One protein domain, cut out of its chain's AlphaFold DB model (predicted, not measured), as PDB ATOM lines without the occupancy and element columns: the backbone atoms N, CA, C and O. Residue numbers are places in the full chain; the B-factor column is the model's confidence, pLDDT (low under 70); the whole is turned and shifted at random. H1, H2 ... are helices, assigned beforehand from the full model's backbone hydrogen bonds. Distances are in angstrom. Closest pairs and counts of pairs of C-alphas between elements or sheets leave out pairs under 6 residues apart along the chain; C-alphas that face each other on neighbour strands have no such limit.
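AT A GLANCE: This is residues 103 to 190 of the 214 residues of a protein of Pediococcus acidilactici (UniProt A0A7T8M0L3). Two helices, the long H1 and the shorter H3, run the same way and overlap only in part, with the small helix H2 crossing near the overlap. The free first part of H1, residues 104 to 128, sticks out at one end and residues 179 to 190 of H3 at the other, and between them lies a small compact body. The printed part has 88 residues with three named helices, H1, H2 and H3 in chain order, and no named strand; the class is all helix. The whole is an extended rod with a radius of gyration of the C-alphas of 22.3 A, spanning 85 by 17 by 17 A.

IN THESE COORDINATES: H1, residues 104 to 146, begins with C-alpha 104 at (138.416, 177.562, 127.156) and is 62.9 A long from first to last C-alpha. H2, residues 153 to 159, is 9.9 A long. H3, residues 164 to 190, is 38.4 A long and ends with C-alpha 190 at (62.591, 143.170, 123.689).

HOW THE PARTS SIT: H1 touches H2 with residues 137 to 141 alone, the closest C-alphas being those of Leu 137 and Leu 156, 6.3 A apart. Their lines are about perpendicular, at 81 degrees. H2 and H3 only just touch, with 3 pairs of C-alphas within 8 A, and of H3 residues 167 to 171 alone take part; the closest C-alphas, of Ile 159 and Asn 170, are 5.7 A apart. They run opposite ways at a steep tilt of 69.6 degrees, only just short of about perpendicular. H1 and H3 are close but not clearly touching, the closest C-alphas being those of Thr 140 and Ile 171, 7.5 A apart. They run the same way at a shallow tilt of 24 degrees. In H2 and H3 every O i to N i+4 pair is within hydrogen-bond range; in H1, 38 of 39 are.

THE WHOLE: The C-alphas of Asn 103 and Leu 190, the two farthest apart, are 85.6 A apart. Without the stretches that stand free, residues 103 to 128 and 179 to 190, the body spans 29 by 17 by 17 A. The printed part has no cut. The link from H1 to H2 is short and that from H2 to H3 is tight. The mean pLDDT of the printed part is 87.2, and residues 103 to 110 are under 70.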
ATOM      1  N   ASN A 103     139.044 180.993 123.746       51.06
ATOM      2  CA  ASN A 103     139.549 180.633 125.068       51.06
ATOM      3  C   ASN A 103     138.579 179.645 125.741       51.06
ATOM      4  O   ASN A 103     137.365 179.846 125.695       51.06
ATOM      5  N   VAL A 104     139.118 178.631 126.413       54.47
ATOM      6  CA  VAL A 104     138.416 177.562 127.156       54.47
ATOM      7  C   VAL A 104     137.263 178.039 128.061       54.47
ATOM      8  O   VAL A 104     136.333 177.284 128.326       54.47
ATOM      9  N   ALA A 105     137.263 179.307 128.483       57.56
ATOM     10  CA  ALA A 105     136.169 179.935 129.227       57.56
ATOM     11  C   ALA A 105     134.877 180.145 128.404       57.56
ATOM     12  O   ALA A 105     133.785 179.996 128.944       57.56
ATOM     13  N   LYS A 106     134.972 180.442 127.099       54.44
ATOM     14  CA  LYS A 106     133.797 180.639 126.226       54.44
ATOM     15  C   LYS A 106     133.160 179.324 125.785       54.44
ATOM     16  O   LYS A 106     131.951 179.303 125.604       54.44
ATOM     17  N   LEU A 107     133.939 178.241 125.685       55.97
ATOM     18  CA  LEU A 107     133.394 176.887 125.521       55.97
ATOM     19  C   LEU A 107     132.445 176.555 126.683       55.97
ATOM     20  O   LEU A 107     131.327 176.126 126.449       55.97
ATOM     21  N   SER A 108     132.816 176.892 127.925       61.94
ATOM     22  CA  SER A 108     131.932 176.685 129.082       61.94
ATOM     23  C   SER A 108     130.651 177.530 129.037       61.94
ATOM     24  O   SER A 108     129.604 177.069 129.489       61.94
ATOM     25  N   GLU A 109     130.696 178.757 128.511       68.44
ATOM     26  CA  GLU A 109     129.493 179.588 128.344       68.44
ATOM     27  C   GLU A 109     128.611 179.137 127.177       68.44
ATOM     28  O   GLU A 109     127.388 179.190 127.273       68.44
ATOM     29  N   GLU A 110     129.210 178.665 126.090       67.94
ATOM     30  CA  GLU A 110     128.497 178.140 124.930       67.94
ATOM     31  C   GLU A 110     127.870 176.777 125.216       67.94
ATOM     32  O   GLU A 110     126.708 176.570 124.894       67.94
ATOM     33  N   ASP A 111     128.559 175.903 125.948       70.00
ATOM     34  CA  ASP A 111     127.997 174.647 126.446       70.00
ATOM     35  C   ASP A 111     126.826 174.898 127.408       70.00
ATOM     36  O   ASP A 111     125.828 174.179 127.380       70.00
ATOM     37  N   LYS A 112     126.902 175.943 128.247       74.12
ATOM     38  CA  LYS A 112     125.779 176.365 129.104       74.12
ATOM     39  C   LYS A 112     124.611 176.906 128.285       74.12
ATOM     40  O   LYS A 112     123.467 176.582 128.594       74.12
ATOM     41  N   LYS A 113     124.878 177.705 127.248       77.06
ATOM     42  CA  LYS A 113     123.839 178.210 126.340       77.06
ATOM     43  C   LYS A 113     123.193 177.084 125.538       77.06
ATOM     44  O   LYS A 113     121.974 177.059 125.450       77.06
ATOM     45  N   ASN A 114     123.971 176.130 125.034       78.25
ATOM     46  CA  ASN A 114     123.465 174.969 124.305       78.25
ATOM     47  C   ASN A 114     122.614 174.072 125.207       78.25
ATOM     48  O   ASN A 114     121.529 173.681 124.796       78.25
ATOM     49  N   LYS A 115     123.027 173.835 126.459       77.19
ATOM     50  CA  LYS A 115     122.194 173.124 127.445       77.19
ATOM     51  C   LYS A 115     120.901 173.864 127.762       77.19
ATOM     52  O   LYS A 115     119.845 173.249 127.770       77.19
ATOM     53  N   ALA A 116     120.959 175.177 127.981       79.75
ATOM     54  CA  ALA A 116     119.757 175.976 128.218       79.75
ATOM     55  C   ALA A 116     118.807 175.949 127.009       79.75
ATOM     56  O   ALA A 116     117.588 175.923 127.173       79.75
ATOM     57  N   LEU A 117     119.360 175.925 125.795       83.12
ATOM     58  CA  LEU A 117     118.599 175.863 124.553       83.12
ATOM     59  C   LEU A 117     117.989 174.471 124.332       83.12
ATOM     60  O   LEU A 117     116.823 174.380 123.966       83.12
ATOM     61  N   GLU A 118     118.721 173.399 124.636       85.06
ATOM     62  CA  GLU A 118     118.227 172.018 124.612       85.06
ATOM     63  C   GLU A 118     117.137 171.789 125.673       85.06
ATOM     64  O   GLU A 118     116.092 171.209 125.383       85.06
ATOM     65  N   GLU A 119     117.319 172.312 126.889       88.12
ATOM     66  CA  GLU A 119     116.300 172.288 127.943       88.12
ATOM     67  C   GLU A 119     115.041 173.058 127.529       88.12
ATOM     68  O   GLU A 119     113.925 172.573 127.736       88.12
ATOM     69  N   ALA A 120     115.199 174.230 126.909       87.25
ATOM     70  CA  ALA A 120     114.081 175.013 126.393       87.25
ATOM     71  C   ALA A 120     113.349 174.281 125.257       87.25
ATOM     72  O   ALA A 120     112.122 174.212 125.266       87.25
ATOM     73  N   GLN A 121     114.081 173.678 124.318       90.06
ATOM     74  CA  GLN A 121     113.507 172.870 123.242       90.06
ATOM     75  C   GLN A 121     112.762 171.650 123.780       90.06
ATOM     76  O   GLN A 121     111.653 171.371 123.335       90.06
ATOM     77  N   LYS A 122     113.321 170.957 124.777       92.75
ATOM     78  CA  LYS A 122     112.666 169.815 125.417       92.75
ATOM     79  C   LYS A 122     111.363 170.228 126.097       92.75
ATOM     80  O   LYS A 122     110.360 169.539 125.940       92.75
ATOM     81  N   ARG A 123     111.358 171.357 126.815       90.56
ATOM     82  CA  ARG A 123     110.127 171.888 127.421       90.56
ATOM     83  C   ARG A 123     109.102 172.302 126.376       90.56
ATOM     84  O   ARG A 123     107.929 172.010 126.565       90.56
ATOM     85  N   ASN A 124     109.522 172.926 125.278       91.38
ATOM     86  CA  ASN A 124     108.611 173.252 124.182       91.38
ATOM     87  C   ASN A 124     108.015 171.988 123.558       91.38
ATOM     88  O   ASN A 124     106.804 171.916 123.407       91.38
ATOM     89  N   ALA A 125     108.826 170.965 123.289       92.06
ATOM     90  CA  ALA A 125     108.338 169.696 122.758       92.06
ATOM     91  C   ALA A 125     107.358 168.998 123.718       92.06
ATOM     92  O   ALA A 125     106.352 168.442 123.286       92.06
ATOM     93  N   GLU A 126     107.619 169.047 125.026       92.50
ATOM     94  CA  GLU A 126     106.721 168.495 126.043       92.50
ATOM     95  C   GLU A 126     105.400 169.273 126.127       92.50
ATOM     96  O   GLU A 126     104.330 168.666 126.179       92.50
ATOM     97  N   LEU A 127     105.451 170.607 126.079       93.88
ATOM     98  CA  LEU A 127     104.261 171.459 126.045       93.88
ATOM     99  C   LEU A 127     103.441 171.244 124.769       93.88
ATOM    100  O   LEU A 127     102.222 171.110 124.838       93.88
ATOM    101  N   GLU A 128     104.094 171.153 123.613       91.31
ATOM    102  CA  GLU A 128     103.441 170.840 122.342       91.31
ATOM    103  C   GLU A 128     102.795 169.451 122.368       91.31
ATOM    104  O   GLU A 128     101.664 169.289 121.911       91.31
ATOM    105  N   ALA A 129     103.465 168.451 122.948       89.06
ATOM    106  CA  ALA A 129     102.900 167.116 123.120       89.06
ATOM    107  C   ALA A 129     101.670 167.131 124.043       89.06
ATOM    108  O   ALA A 129     100.659 166.495 123.739       89.06
ATOM    109  N   GLN A 130     101.711 167.892 125.141       91.19
ATOM    110  CA  GLN A 130     100.559 168.067 126.027       91.19
ATOM    111  C   GLN A 130      99.394 168.773 125.324       91.19
ATOM    112  O   GLN A 130      98.244 168.367 125.496       91.19
ATOM    113  N   LEU A 131      99.666 169.805 124.522       92.25
ATOM    114  CA  LEU A 131      98.643 170.499 123.738       92.25
ATOM    115  C   LEU A 131      97.977 169.558 122.736       92.25
ATOM    116  O   LEU A 131      96.755 169.432 122.756       92.25
ATOM    117  N   LYS A 132      98.772 168.832 121.940       90.94
ATOM    118  CA  LYS A 132      98.250 167.828 121.000       90.94
ATOM    119  C   LYS A 132      97.397 166.788 121.711       90.94
ATOM    120  O   LYS A 132      96.292 166.492 121.273       90.94
ATOM    121  N   ARG A 133      97.860 166.274 122.853       90.00
ATOM    122  CA  ARG A 133      97.102 165.292 123.631       90.00
ATOM    123  C   ARG A 133      95.756 165.843 124.108       90.00
ATOM    124  O   ARG A 133      94.756 165.138 124.019       90.00
ATOM    125  N   ASN A 134      95.711 167.087 124.586       91.81
ATOM    126  CA  ASN A 134      94.458 167.734 124.992       91.81
ATOM    127  C   ASN A 134      93.510 167.965 123.810       91.81
ATOM    128  O   ASN A 134      92.305 167.753 123.941       91.81
ATOM    129  N   GLU A 135      94.040 168.362 122.654       91.88
ATOM    130  CA  GLU A 135      93.247 168.536 121.438       91.88
ATOM    131  C   GLU A 135      92.622 167.209 120.992       91.88
ATOM    132  O   GLU A 135      91.406 167.131 120.810       91.88
ATOM    133  N   VAL A 136      93.420 166.141 120.923       91.44
ATOM    134  CA  VAL A 136      92.941 164.800 120.564       91.44
ATOM    135  C   VAL A 136      91.925 164.281 121.588       91.44
ATOM    136  O   VAL A 136      90.912 163.699 121.199       91.44
ATOM    137  N   LEU A 137      92.122 164.532 122.889       92.38
ATOM    138  CA  LEU A 137      91.132 164.210 123.927       92.38
ATOM    139  C   LEU A 137      89.806 164.943 123.699       92.38
ATOM    140  O   LEU A 137      88.745 164.319 123.753       92.38
ATOM    141  N   SER A 138      89.857 166.245 123.408       91.75
ATOM    142  CA  SER A 138      88.661 167.043 123.133       91.75
ATOM    143  C   SER A 138      87.936 166.554 121.882       91.75
ATOM    144  O   SER A 138      86.718 166.393 121.910       91.75
ATOM    145  N   GLN A 139      88.663 166.283 120.797       91.62
ATOM    146  CA  GLN A 139      88.085 165.758 119.560       91.62
ATOM    147  C   GLN A 139      87.447 164.387 119.786       91.62
ATOM    148  O   GLN A 139      86.309 164.152 119.386       91.62
ATOM    149  N   THR A 140      88.142 163.501 120.500       90.94
ATOM    150  CA  THR A 140      87.636 162.167 120.838       90.94
ATOM    151  C   THR A 140      86.349 162.263 121.656       90.94
ATOM    152  O   THR A 140      85.387 161.545 121.386       90.94
ATOM    153  N   ARG A 141      86.288 163.191 122.620       93.56
ATOM    154  CA  ARG A 141      85.076 163.460 123.400       93.56
ATOM    155  C   ARG A 141      83.914 163.898 122.516       93.56
ATOM    156  O   ARG A 141      82.819 163.368 122.680       93.56
ATOM    157  N   THR A 142      84.152 164.814 121.581       92.12
ATOM    158  CA  THR A 142      83.130 165.268 120.629       92.12
ATOM    159  C   THR A 142      82.592 164.107 119.797       92.12
ATOM    160  O   THR A 142      81.382 163.941 119.722       92.12
ATOM    161  N   VAL A 143      83.460 163.241 119.263       92.44
ATOM    162  CA  VAL A 143      83.039 162.076 118.461       92.44
ATOM    163  C   VAL A 143      82.119 161.141 119.255       92.44
ATOM    164  O   VAL A 143      81.094 160.698 118.745       92.44
ATOM    165  N   PHE A 144      82.433 160.865 120.524       92.69
ATOM    166  CA  PHE A 144      81.542 160.059 121.366       92.69
ATOM    167  C   PHE A 144      80.229 160.783 121.698       92.69
ATOM    168  O   PHE A 144      79.172 160.150 121.721       92.69
ATOM    169  N   GLN A 145      80.270 162.100 121.910       92.88
ATOM    170  CA  GLN A 145      79.073 162.909 122.156       92.88
ATOM    171  C   GLN A 145      78.138 162.963 120.942       92.88
ATOM    172  O   GLN A 145      76.923 162.919 121.130       92.88
ATOM    173  N   GLU A 146      78.674 163.001 119.720       91.06
ATOM    174  CA  GLU A 146      77.897 162.905 118.474       91.06
ATOM    175  C   GLU A 146      77.120 161.584 118.386       91.06
ATOM    176  O   GLU A 146      75.980 161.560 117.924       91.06
ATOM    177  N   ASP A 147      77.689 160.499 118.915       88.56
ATOM    178  CA  ASP A 147      77.020 159.200 119.036       88.56
ATOM    179  C   ASP A 147      76.070 159.105 120.249       88.56
ATOM    180  O   ASP A 147      75.492 158.048 120.513       88.56
ATOM    181  N   GLY A 148      75.904 160.189 121.013       88.88
ATOM    182  CA  GLY A 148      75.089 160.228 122.229       88.88
ATOM    183  C   GLY A 148      75.710 159.490 123.420       88.88
ATOM    184  O   GLY A 148      75.014 159.183 124.390       88.88
ATOM    185  N   ILE A 149      77.010 159.193 123.362       88.56
ATOM    186  CA  ILE A 149      77.754 158.475 124.396       88.56
ATOM    187  C   ILE A 149      78.556 159.497 125.207       88.56
ATOM    188  O   ILE A 149      79.483 160.128 124.707       88.56
ATOM    189  N   ASN A 150      78.232 159.653 126.491       89.75
ATOM    190  CA  ASN A 150      79.015 160.505 127.384       89.75
ATOM    191  C   ASN A 150      80.099 159.667 128.075       89.75
ATOM    192  O   ASN A 150      79.787 158.726 128.806       89.75
ATOM    193  N   VAL A 151      81.364 159.989 127.812       88.31
ATOM    194  CA  VAL A 151      82.532 159.230 128.276       88.31
ATOM    195  C   VAL A 151      83.317 160.073 129.284       88.31
ATOM    196  O   VAL A 151      83.538 161.261 129.060       88.31
ATOM    197  N   ASN A 152      83.731 159.459 130.396       91.56
ATOM    198  CA  ASN A 152      84.563 160.113 131.410       91.56
ATOM    199  C   ASN A 152      86.006 160.297 130.920       91.56
ATOM    200  O   ASN A 152      86.506 159.495 130.128       91.56
ATOM    201  N   ASP A 153      86.698 161.294 131.470       88.12
ATOM    202  CA  ASP A 153      88.067 161.641 131.064       88.12
ATOM    203  C   ASP A 153      89.067 160.491 131.270       88.12
ATOM    204  O   ASP A 153      89.954 160.302 130.442       88.12
ATOM    205  N   ASP A 154      88.870 159.645 132.286       90.31
ATOM    206  CA  ASP A 154      89.703 158.453 132.513       90.31
ATOM    207  C   ASP A 154      89.640 157.458 131.343       90.31
ATOM    208  O   ASP A 154      90.644 156.866 130.949       90.31
ATOM    209  N   VAL A 155      88.451 157.281 130.757       89.19
ATOM    210  CA  VAL A 155      88.243 156.365 129.626       89.19
ATOM    211  C   VAL A 155      88.760 156.995 128.335       89.19
ATOM    212  O   VAL A 155      89.370 156.304 127.523       89.19
ATOM    213  N   LEU A 156      88.593 158.309 128.162       91.56
ATOM    214  CA  LEU A 156      89.192 159.040 127.041       91.56
ATOM    215  C   LEU A 156      90.725 158.939 127.074       91.56
ATOM    216  O   LEU A 156      91.344 158.679 126.043       91.56
ATOM    217  N   GLY A 157      91.329 159.044 128.261       89.81
ATOM    218  CA  GLY A 157      92.769 158.893 128.465       89.81
ATOM    219  C   GLY A 157      93.318 157.508 128.110       89.81
ATOM    220  O   GLY A 157      94.486 157.408 127.749       89.81
ATOM    221  N   LEU A 158      92.489 156.460 128.177       89.25
ATOM    222  CA  LEU A 158      92.846 155.107 127.733       89.25
ATOM    223  C   LEU A 158      92.785 154.956 126.206       89.25
ATOM    224  O   LEU A 158      93.519 154.157 125.628       89.25
ATOM    225  N   ILE A 159      91.879 155.687 125.559       90.25
ATOM    226  CA  ILE A 159      91.619 155.579 124.120       90.25
ATOM    227  C   ILE A 159      92.660 156.362 123.316       90.25
ATOM    228  O   ILE A 159      93.103 155.885 122.267       90.25
ATOM    229  N   VAL A 160      93.052 157.538 123.815       91.31
ATOM    230  CA  VAL A 160      94.031 158.422 123.176       91.31
ATOM    231  C   VAL A 160      95.445 157.865 123.340       91.31
ATOM    232  O   VAL A 160      95.972 157.773 124.448       91.31
ATOM    233  N   ALA A 161      96.058 157.519 122.213       89.38
ATOM    234  CA  ALA A 161      97.458 157.132 122.100       89.38
ATOM    235  C   ALA A 161      98.289 158.285 121.508       89.38
ATOM    236  O   ALA A 161      97.736 159.226 120.946       89.38
ATOM    237  N   ASP A 162      99.620 158.175 121.566       86.06
ATOM    238  CA  ASP A 162     100.540 159.155 120.954       86.06
ATOM    239  C   ASP A 162     100.431 159.228 119.417       86.06
ATOM    240  O   ASP A 162     100.996 160.122 118.794       86.06
ATOM    241  N   ASP A 163      99.748 158.258 118.804       88.50
ATOM    242  CA  ASP A 163      99.574 158.117 117.361       88.50
ATOM    243  C   ASP A 163      98.090 158.233 116.985       88.50
ATOM    244  O   ASP A 163      97.239 157.504 117.515       88.50
ATOM    245  N   ASP A 164      97.790 159.123 116.041       86.19
ATOM    246  CA  ASP A 164      96.427 159.474 115.633       86.19
ATOM    247  C   ASP A 164      95.696 158.273 115.017       86.19
ATOM    248  O   ASP A 164      94.522 158.026 115.306       86.19
ATOM    249  N   GLU A 165      96.397 157.455 114.223       89.44
ATOM    250  CA  GLU A 165      95.807 156.263 113.607       89.44
ATOM    251  C   GLU A 165      95.386 155.222 114.646       89.44
ATOM    252  O   GLU A 165      94.346 154.567 114.506       89.44
ATOM    253  N   LYS A 166      96.201 155.038 115.690       92.31
ATOM    254  CA  LYS A 166      95.873 154.135 116.798       92.31
ATOM    255  C   LYS A 166      94.697 154.669 117.595       92.31
ATOM    256  O   LYS A 166      93.785 153.897 117.877       92.31
ATOM    257  N   THR A 167      94.677 155.969 117.885       92.19
ATOM    258  CA  THR A 167      93.548 156.613 118.565       92.19
ATOM    259  C   THR A 167      92.252 156.398 117.785       92.19
ATOM    260  O   THR A 167      91.269 155.920 118.348       92.19
ATOM    261  N   TYR A 168      92.261 156.608 116.467       91.88
ATOM    262  CA  TYR A 168      91.096 156.350 115.618       91.88
ATOM    263  C   TYR A 168      90.641 154.883 115.656       91.88
ATOM    264  O   TYR A 168      89.459 154.596 115.861       91.88
ATOM    265  N   LYS A 169      91.570 153.929 115.510       95.00
ATOM    266  CA  LYS A 169      91.254 152.490 115.595       95.00
ATOM    267  C   LYS A 169      90.649 152.125 116.951       95.00
ATOM    268  O   LYS A 169      89.687 151.357 116.993       95.00
ATOM    269  N   ASN A 170      91.170 152.698 118.036       93.50
ATOM    270  CA  ASN A 170      90.645 152.505 119.386       93.50
ATOM    271  C   ASN A 170      89.217 153.055 119.505       93.50
ATOM    272  O   ASN A 170      88.339 152.348 119.995       93.50
ATOM    273  N   ILE A 171      88.959 154.266 118.999       92.50
ATOM    274  CA  ILE A 171      87.618 154.873 118.985       92.50
ATOM    275  C   ILE A 171      86.625 153.962 118.263       92.50
ATOM    276  O   ILE A 171      85.579 153.626 118.819       92.50
ATOM    277  N   VAL A 172      86.967 153.498 117.057       93.69
ATOM    278  CA  VAL A 172      86.106 152.604 116.267       93.69
ATOM    279  C   VAL A 172      85.847 151.285 117.001       93.69
ATOM    280  O   VAL A 172      84.708 150.820 117.053       93.69
ATOM    281  N   ALA A 173      86.876 150.686 117.602       94.06
ATOM    282  CA  ALA A 173      86.734 149.439 118.349       94.06
ATOM    283  C   ALA A 173      85.791 149.593 119.553       94.06
ATOM    284  O   ALA A 173      84.895 148.766 119.746       94.06
ATOM    285  N   ILE A 174      85.949 150.667 120.332       92.69
ATOM    286  CA  ILE A 174      85.097 150.955 121.490       92.69
ATOM    287  C   ILE A 174      83.666 151.276 121.056       92.69
ATOM    288  O   ILE A 174      82.719 150.757 121.647       92.69
ATOM    289  N   LYS A 175      83.484 152.050 119.985       92.25
ATOM    290  CA  LYS A 175      82.163 152.336 119.414       92.25
ATOM    291  C   LYS A 175      81.424 151.051 119.033       92.25
ATOM    292  O   LYS A 175      80.283 150.855 119.447       92.25
ATOM    293  N   ASN A 176      82.094 150.134 118.333       94.31
ATOM    294  CA  ASN A 176      81.520 148.839 117.955       94.31
ATOM    295  C   ASN A 176      81.165 147.976 119.179       94.31
ATOM    296  O   ASN A 176      80.128 147.308 119.208       94.31
ATOM    297  N   LEU A 177      82.006 147.997 120.217       94.31
ATOM    298  CA  LEU A 177      81.731 147.294 121.469       94.31
ATOM    299  C   LEU A 177      80.476 147.841 122.168       94.31
ATOM    300  O   LEU A 177      79.626 147.068 122.614       94.31
ATOM    301  N   ILE A 178      80.327 149.165 122.228       92.75
ATOM    302  CA  ILE A 178      79.154 149.808 122.832       92.75
ATOM    303  C   ILE A 178      77.897 149.471 122.024       92.75
ATOM    304  O   ILE A 178      76.895 149.040 122.597       92.75
ATOM    305  N   GLN A 179      77.954 149.574 120.696       93.12
ATOM    306  CA  GLN A 179      76.828 149.232 119.825       93.12
ATOM    307  C   GLN A 179      76.396 147.772 120.000       93.12
ATOM    308  O   GLN A 179      75.241 147.517 120.328       93.12
ATOM    309  N   SER A 180      77.319 146.812 119.920       95.19
ATOM    310  CA  SER A 180      76.984 145.390 120.108       95.19
ATOM    311  C   SER A 180      76.390 145.082 121.492       95.19
ATOM    312  O   SER A 180      75.451 144.287 121.616       95.19
ATOM    313  N   THR A 181      76.885 145.745 122.542       93.81
ATOM    314  CA  THR A 181      76.374 145.577 123.911       93.81
ATOM    315  C   THR A 181      74.974 146.170 124.055       93.81
ATOM    316  O   THR A 181      74.082 145.523 124.609       93.81
ATOM    317  N   THR A 182      74.747 147.372 123.521       92.81
ATOM    318  CA  THR A 182      73.429 148.029 123.552       92.81
ATOM    319  C   THR A 182      72.398 147.278 122.716       92.81
ATOM    320  O   THR A 182      71.265 147.121 123.164       92.81
ATOM    321  N   GLU A 183      72.772 146.732 121.559       94.31
ATOM    322  CA  GLU A 183      71.904 145.873 120.749       94.31
ATOM    323  C   GLU A 183      71.541 144.579 121.476       94.31
ATOM    324  O   GLU A 183      70.374 144.185 121.492       94.31
ATOM    325  N   THR A 184      72.514 143.936 122.124       93.75
ATOM    326  CA  THR A 184      72.282 142.721 122.916       93.75
ATOM    327  C   THR A 184      71.352 143.007 124.092       93.75
ATOM    328  O   THR A 184      70.384 142.275 124.305       93.75
ATOM    329  N   ALA A 185      71.587 144.102 124.819       92.75
ATOM    330  CA  ALA A 185      70.730 144.540 125.914       92.75
ATOM    331  C   ALA A 185      69.318 144.884 125.422       92.75
ATOM    332  O   ALA A 185      68.331 144.432 126.003       92.75
ATOM    333  N   ARG A 186      69.208 145.610 124.303       93.19
ATOM    334  CA  ARG A 186      67.933 145.939 123.655       93.19
ATOM    335  C   ARG A 186      67.192 144.676 123.242       93.19
ATOM    336  O   ARG A 186      66.004 144.565 123.516       93.19
ATOM    337  N   LYS A 187      67.874 143.701 122.640       92.81
ATOM    338  CA  LYS A 187      67.287 142.411 122.263       92.81
ATOM    339  C   LYS A 187      66.819 141.627 123.486       92.81
ATOM    340  O   LYS A 187      65.712 141.106 123.454       92.81
ATOM    341  N   GLY A 188      67.611 141.580 124.555       89.88
ATOM    342  CA  GLY A 188      67.211 140.953 125.818       89.88
ATOM    343  C   GLY A 188      65.978 141.621 126.432       89.88
ATOM    344  O   GLY A 188      65.055 140.937 126.865       89.88
ATOM    345  N   PHE A 189      65.914 142.953 126.391       90.31
ATOM    346  CA  PHE A 189      64.752 143.709 126.853       90.31
ATOM    347  C   PHE A 189      63.512 143.465 125.977       90.31
ATOM    348  O   PHE A 189      62.430 143.226 126.505       90.31
ATOM    349  N   LEU A 190      63.668 143.458 124.647       90.62
ATOM    350  CA  LEU A 190      62.591 143.170 123.689       90.62
ATOM    351  C   LEU A 190      62.080 141.728 123.784       90.62
ATOM    352  O   LEU A 190      60.894 141.493 123.575       90.62
TER     353      LEU A 190